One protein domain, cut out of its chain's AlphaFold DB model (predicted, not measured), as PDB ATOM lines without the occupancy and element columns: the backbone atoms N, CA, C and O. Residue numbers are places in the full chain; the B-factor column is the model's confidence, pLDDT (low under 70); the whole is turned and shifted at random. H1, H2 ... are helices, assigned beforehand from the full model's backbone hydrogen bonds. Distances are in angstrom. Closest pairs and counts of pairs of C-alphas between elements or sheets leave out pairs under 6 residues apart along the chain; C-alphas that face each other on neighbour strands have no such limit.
ATOM      1  N   GLU A 338     194.567 225.854 220.398       82.56
ATOM      2  CA  GLU A 338     193.540 225.051 221.071       82.56
ATOM      3  C   GLU A 338     193.665 225.051 222.602       82.56
ATOM      4  O   GLU A 338     192.641 225.116 223.291       82.56
ATOM      5  N   ILE A 339     194.880 225.018 223.173       82.25
ATOM      6  CA  ILE A 339     195.031 225.079 224.640       82.25
ATOM      7  C   ILE A 339     194.769 226.497 225.171       82.25
ATOM      8  O   ILE A 339     194.294 226.658 226.297       82.25
ATOM      9  N   ILE A 340     195.003 227.530 224.355       80.25
ATOM     10  CA  ILE A 340     194.590 228.910 224.655       80.25
ATOM     11  C   ILE A 340     193.061 229.040 224.551       80.25
ATOM     12  O   ILE A 340     192.439 229.665 225.415       80.25
ATOM     13  N   TRP A 341     192.426 228.397 223.568       87.88
ATOM     14  CA  TRP A 341     190.969 228.378 223.429       87.88
ATOM     15  C   TRP A 341     190.294 227.693 224.625       87.88
ATOM     16  O   TRP A 341     189.392 228.279 225.226       87.88
ATOM     17  N   LEU A 342     190.772 226.509 225.030       85.00
ATOM     18  CA  LEU A 342     190.239 225.744 226.169       85.00
ATOM     19  C   LEU A 342     190.369 226.458 227.523       85.00
ATOM     20  O   LEU A 342     189.570 226.192 228.418       85.00
ATOM     21  N   LYS A 343     191.346 227.360 227.687       83.50
ATOM     22  CA  LYS A 343     191.480 228.200 228.893       83.50
ATOM     23  C   LYS A 343     190.382 229.261 229.003       83.50
ATOM     24  O   LYS A 343     189.994 229.624 230.109       83.50
ATOM     25  N   ASN A 344     189.890 229.753 227.866       83.12
ATOM     26  CA  ASN A 344     188.995 230.911 227.794       83.12
ATOM     27  C   ASN A 344     187.529 230.557 227.486       83.12
ATOM     28  O   ASN A 344     186.650 231.386 227.714       83.12
ATOM     29  N   ASN A 345     187.242 229.351 226.981       82.12
ATOM     30  CA  ASN A 345     185.922 228.977 226.467       82.12
ATOM     31  C   ASN A 345     185.336 227.735 227.158       82.12
ATOM     32  O   ASN A 345     186.049 226.849 227.626       82.12
ATOM     33  N   LEU A 346     184.002 227.672 227.197       79.56
ATOM     34  CA  LEU A 346     183.214 226.589 227.812       79.56
ATOM     35  C   LEU A 346     182.294 225.851 226.824       79.56
ATOM     36  O   LEU A 346     181.747 224.801 227.157       79.56
ATOM     37  N   ALA A 347     182.082 226.419 225.639       77.00
ATOM     38  CA  ALA A 347     181.109 225.975 224.648       77.00
ATOM     39  C   ALA A 347     181.546 226.444 223.242       77.00
ATOM     40  O   ALA A 347     182.274 227.435 223.154       77.00
ATOM     41  N   PRO A 348     181.100 225.786 222.156       83.75
ATOM     42  CA  PRO A 348     180.211 224.622 222.130       83.75
ATOM     43  C   PRO A 348     180.937 223.310 222.491       83.75
ATOM     44  O   PRO A 348     182.144 223.166 222.313       83.75
ATOM     45  N   TRP A 349     180.198 222.346 223.051       84.44
ATOM     46  CA  TRP A 349     180.784 221.160 223.701       84.44
ATOM     47  C   TRP A 349     181.479 220.184 222.733       84.44
ATOM     48  O   TRP A 349     182.406 219.481 223.124       84.44
ATOM     49  N   ASN A 350     181.097 220.176 221.454       83.56
ATOM     50  CA  ASN A 350     181.796 219.424 220.408       83.56
ATOM     51  C   ASN A 350     183.239 219.925 220.207       83.56
ATOM     52  O   ASN A 350     184.159 219.112 220.166       83.56
ATOM     53  N   MET A 351     183.447 221.246 220.162       83.62
ATOM     54  CA  MET A 351     184.787 221.844 220.075       83.62
ATOM     55  C   MET A 351     185.586 221.631 221.363       83.62
ATOM     56  O   MET A 351     186.784 221.368 221.291       83.62
ATOM     57  N   VAL A 352     184.928 221.657 222.533       86.06
ATOM     58  CA  VAL A 352     185.568 221.256 223.799       86.06
ATOM     59  C   VAL A 352     186.117 219.832 223.679       86.06
ATOM     60  O   VAL A 352     187.304 219.650 223.911       86.06
ATOM     61  N   ILE A 353     185.312 218.845 223.261       85.81
ATOM     62  CA  ILE A 353     185.758 217.447 223.085       85.81
ATOM     63  C   ILE A 353     186.921 217.337 222.086       85.81
ATOM     64  O   ILE A 353     187.916 216.672 222.382       85.81
ATOM     65  N   GLU A 354     186.819 217.978 220.918       87.06
ATOM     66  CA  GLU A 354     187.849 217.908 219.874       87.06
ATOM     67  C   GLU A 354     189.187 218.479 220.363       87.06
ATOM     68  O   GLU A 354     190.227 217.817 220.282       87.06
ATOM     69  N   TYR A 355     189.161 219.689 220.925       88.19
ATOM     70  CA  TYR A 355     190.362 220.365 221.406       88.19
ATOM     71  C   TYR A 355     190.911 219.683 222.665       88.19
ATOM     72  O   TYR A 355     192.127 219.652 222.861       88.19
ATOM     73  N   TRP A 356     190.059 219.062 223.492       88.69
ATOM     74  CA  TRP A 356     190.505 218.221 224.604       88.69
ATOM     75  C   TRP A 356     191.317 217.036 224.078       88.69
ATOM     76  O   TRP A 356     192.455 216.851 224.510       88.69
ATOM     77  N   LYS A 357     190.811 216.293 223.080       85.88
ATOM     78  CA  LYS A 357     191.561 215.177 222.477       85.88
ATOM     79  C   LYS A 357     192.881 215.637 221.842       85.88
ATOM     80  O   LYS A 357     193.896 214.994 222.099       85.88
ATOM     81  N   LYS A 358     192.897 216.751 221.096       83.12
ATOM     82  CA  LYS A 358     194.123 217.323 220.491       83.12
ATOM     83  C   LYS A 358     195.183 217.718 221.528       83.12
ATOM     84  O   LYS A 358     196.352 217.397 221.368       83.12
ATOM     85  N   THR A 359     194.779 218.381 222.612       86.19
ATOM     86  CA  THR A 359     195.705 218.931 223.626       86.19
ATOM     87  C   THR A 359     196.149 217.925 224.697       86.19
ATOM     88  O   THR A 359     196.820 218.314 225.655       86.19
ATOM     89  N   PHE A 360     195.778 216.644 224.577       84.12
ATOM     90  CA  PHE A 360     195.990 215.637 225.621       84.12
ATOM     91  C   PHE A 360     197.447 215.538 226.102       84.12
ATOM     92  O   PHE A 360     197.697 215.704 227.297       84.12
ATOM     93  N   HIS A 361     198.410 215.334 225.199       80.38
ATOM     94  CA  HIS A 361     199.816 215.144 225.582       80.38
ATOM     95  C   HIS A 361     200.398 216.368 226.306       80.38
ATOM     96  O   HIS A 361     201.008 216.221 227.364       80.38
ATOM     97  N   PHE A 362     200.121 217.582 225.816       78.50
ATOM     98  CA  PHE A 362     200.529 218.834 226.462       78.50
ATOM     99  C   PHE A 362     199.956 218.965 227.887       78.50
ATOM    100  O   PHE A 362     200.678 219.281 228.842       78.50
ATOM    101  N   ARG A 363     198.656 218.678 228.056       82.50
ATOM    102  CA  ARG A 363     197.974 218.721 229.363       82.50
ATOM    103  C   ARG A 363     198.504 217.658 230.327       82.50
ATOM    104  O   ARG A 363     198.685 217.959 231.505       82.50
ATOM    105  N   TYR A 364     198.781 216.449 229.840       79.31
ATOM    106  CA  TYR A 364     199.268 215.339 230.658       79.31
ATOM    107  C   TYR A 364     200.735 215.524 231.079       79.31
ATOM    108  O   TYR A 364     201.058 215.393 232.260       79.31
ATOM    109  N   ASN A 365     201.615 215.930 230.158       73.56
ATOM    110  CA  ASN A 365     203.026 216.204 230.460       73.56
ATOM    111  C   ASN A 365     203.170 217.331 231.499       73.56
ATOM    112  O   ASN A 365     203.989 217.230 232.419       73.56
ATOM    113  N   SER A 366     202.302 218.349 231.430       69.06
ATOM    114  CA  SER A 366     202.240 219.451 232.403       69.06
ATOM    115  C   SER A 366     201.969 219.001 233.850       69.06
ATOM    116  O   SER A 366     202.375 219.697 234.778       69.06
ATOM    117  N   LEU A 367     201.351 217.832 234.075       69.56
ATOM    118  CA  LEU A 367     201.114 217.275 235.419       69.56
ATOM    119  C   LEU A 367     202.377 216.676 236.072       69.56
ATOM    120  O   LEU A 367     202.364 216.358 237.262       69.56
ATOM    121  N   SER A 368     203.466 216.481 235.319       57.62
ATOM    122  CA  SER A 368     204.673 215.799 235.814       57.62
ATOM    123  C   SER A 368     205.676 216.724 236.525       57.62
ATOM    124  O   SER A 368     206.376 216.293 237.453       57.62
ATOM    125  N   HIS A 369     205.735 218.002 236.132       56.62
ATOM    126  CA  HIS A 369     206.723 218.972 236.612       56.62
ATOM    127  C   HIS A 369     206.281 219.643 237.919       56.62
ATOM    128  O   HIS A 369     205.514 220.603 237.926       56.62
ATOM    129  N   LYS A 370     206.838 219.175 239.041       49.94
ATOM    130  CA  LYS A 370     206.482 219.602 240.411       49.94
ATOM    131  C   LYS A 370     206.643 221.094 240.744       49.94
ATOM    132  O   LYS A 370     206.193 221.503 241.809       49.94
ATOM    133  N   GLU A 371     207.302 221.880 239.898       41.66
ATOM    134  CA  GLU A 371     207.716 223.257 240.214       41.66
ATOM    135  C   GLU A 371     206.832 224.336 239.571       41.66
ATOM    136  O   GLU A 371     206.966 225.515 239.895       41.66
ATOM    137  N   LYS A 372     205.876 223.953 238.714       40.91
ATOM    138  CA  LYS A 372     204.837 224.860 238.211       40.91
ATOM    139  C   LYS A 372     203.496 224.467 238.820       40.91
ATOM    140  O   LYS A 372     202.924 223.443 238.461       40.91
ATOM    141  N   HIS A 373     202.969 225.308 239.711       44.94
ATOM    142  CA  HIS A 373     201.603 225.195 240.237       44.94
ATOM    143  C   HIS A 373     200.556 225.599 239.177       44.94
ATOM    144  O   HIS A 373     199.752 226.503 239.391       44.94
ATOM    145  N   TYR A 374     200.542 224.903 238.035       43.81
ATOM    146  CA  TYR A 374     199.329 224.804 237.228       43.81
ATOM    147  C   TYR A 374     198.301 224.009 238.027       43.81
ATOM    148  O   TYR A 374     198.605 222.941 238.568       43.81
ATOM    149  N   SER A 375     197.079 224.519 238.107       56.97
ATOM    150  CA  SER A 375     195.972 223.778 238.693       56.97
ATOM    151  C   SER A 375     195.052 223.390 237.545       56.97
ATOM    152  O   SER A 375     194.274 224.181 237.018       56.97
ATOM    153  N   TYR A 376     195.147 222.119 237.156       68.69
ATOM    154  CA  TYR A 376     194.433 221.521 236.023       68.69
ATOM    155  C   TYR A 376     192.930 221.861 235.995       68.69
ATOM    156  O   TYR A 376     192.337 222.005 234.932       68.69
ATOM    157  N   PHE A 377     192.324 222.044 237.174       70.81
ATOM    158  CA  PHE A 377     190.932 222.464 237.327       70.81
ATOM    159  C   PHE A 377     190.729 223.984 237.337       70.81
ATOM    160  O   PHE A 377     189.664 224.420 236.917       70.81
ATOM    161  N   SER A 378     191.670 224.820 237.803       69.00
ATOM    162  CA  SER A 378     191.527 226.286 237.671       69.00
ATOM    163  C   SER A 378     191.603 226.693 236.210       69.00
ATOM    164  O   SER A 378     190.722 227.421 235.754       69.00
ATOM    165  N   ASP A 379     192.588 226.145 235.501       71.75
ATOM    166  CA  ASP A 379     193.084 226.670 234.229       71.75
ATOM    167  C   ASP A 379     192.259 226.180 233.028       71.75
ATOM    168  O   ASP A 379     192.281 226.797 231.971       71.75
ATOM    169  N   LEU A 380     191.500 225.091 233.193       82.31
ATOM    170  CA  LEU A 380     190.620 224.519 232.174       82.31
ATOM    171  C   LEU A 380     189.178 224.500 232.709       82.31
ATOM    172  O   LEU A 380     188.776 223.541 233.368       82.31
ATOM    173  N   PRO A 381     188.364 225.550 232.495       79.69
ATOM    174  CA  PRO A 381     187.066 225.678 233.153       79.69
ATOM    175  C   PRO A 381     186.047 224.594 232.753       79.69
ATOM    176  O   PRO A 381     185.167 224.288 233.556       79.69
ATOM    177  N   ALA A 382     186.184 223.959 231.583       83.12
ATOM    178  CA  ALA A 382     185.252 222.938 231.088       83.12
ATOM    179  C   ALA A 382     185.130 221.696 231.997       83.12
ATOM    180  O   ALA A 382     184.027 221.180 232.188       83.12
ATOM    181  N   ILE A 383     186.226 221.253 232.629       83.62
ATOM    182  CA  ILE A 383     186.219 220.080 233.526       83.62
ATOM    183  C   ILE A 383     185.441 220.329 234.834       83.62
ATOM    184  O   ILE A 383     185.054 219.380 235.512       83.62
ATOM    185  N   LYS A 384     185.159 221.597 235.176       81.75
ATOM    186  CA  LYS A 384     184.340 221.969 236.345       81.75
ATOM    187  C   LYS A 384     182.836 221.726 236.140       81.75
ATOM    188  O   LYS A 384     182.091 221.776 237.120       81.75
ATOM    189  N   GLY A 385     182.380 221.553 234.895       81.31
ATOM    190  CA  GLY A 385     180.960 221.403 234.554       81.31
ATOM    191  C   GLY A 385     180.359 220.069 235.030       81.31
ATOM    192  O   GLY A 385     181.098 219.127 235.300       81.31
TER     193      GLY A 385
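Overview. This is residues 338 to 385 of the 1210 residues of an uncharacterized protein of Acyrthosiphon pisum (UniProt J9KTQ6). Five short helices follow one another round an elongated loop of chain: H2 and H3 come one after the other along one long side, residues 366 to 375 turn back at one end, and H4 and H5 return along the other side. H1 packs on H2 and on H5, bridging the two long sides with its centre the nearest of the five to the mean of the C-alphas, 6.9 A from it, and residues 368 to 373 stick out. The printed part has 48 residues with five named helices, in the order H1, H2, H3, H4, H5, and no named strand; its class is all helix. It is compact, with a radius of gyration of the C-alphas of 10.7 A, yet elongated in outline, spanning 33 by 18 by 16 A.

Arrangement. Begin with H1, residues 338 to 344, and look from it to H2, residues 349 to 358. They touch, their closest C-alphas being those of Glu 338 and Tyr 355, 5.7 A apart. Their lines stand at a steep tilt of 46 degrees, and they run opposite ways. Next comes H3, residues 360 to 365, which touches no helix; H2 and H3 meet only through their link. H1 and H3 are only just apart, at 8.4 A. Go on to H4, residues 376 to 379, which is close to H1 but not clearly touching it: the closest C-alphas, of Lys 343 and Asp 379, are 5.8 A apart. H3 and H4 are only just apart, at 8.0 A. Last, H5, residues 381 to 384, touches H1, the closest C-alphas being those of Lys 343 and Pro 381, 6.6 A apart. H5 is close to H2 but not clearly touching it, with the closest C-alphas, of Val 352 and Ala 382, 7.5 A apart. In H2 and H3 every O i to N i+4 pair is within hydrogen-bond range, in H1 2 of 3 are, and H4 and H5 are too short for such a pair.

Along the chain. Find C-alpha 338 at (193.540, 225.051, 221.071); from there H1 runs 10.0 A to C-alpha 344. H2 starts at C-alpha 349, at (180.784, 221.160, 223.701), and covers 14.2 A to C-alpha 358. H3 measures 8.6 A from first to last C-alpha. H4 and H5 measure 5.6 A each, and H5 ends at C-alpha 384, at (184.340, 221.969, 236.345).

Size, cuts and confidence. Look for the two C-alphas farthest apart at Pro 348 and Glu 371, 32.9 A from each other. The printed part has no cut. The links H1 to H2, H2 to H3 and H4 to H5 are tight; the link H3 to H4, with 10 residues, is short. Mean pLDDT of the printed part is 75.6; residues 366 to 376 and residue 378 of this model are under 70.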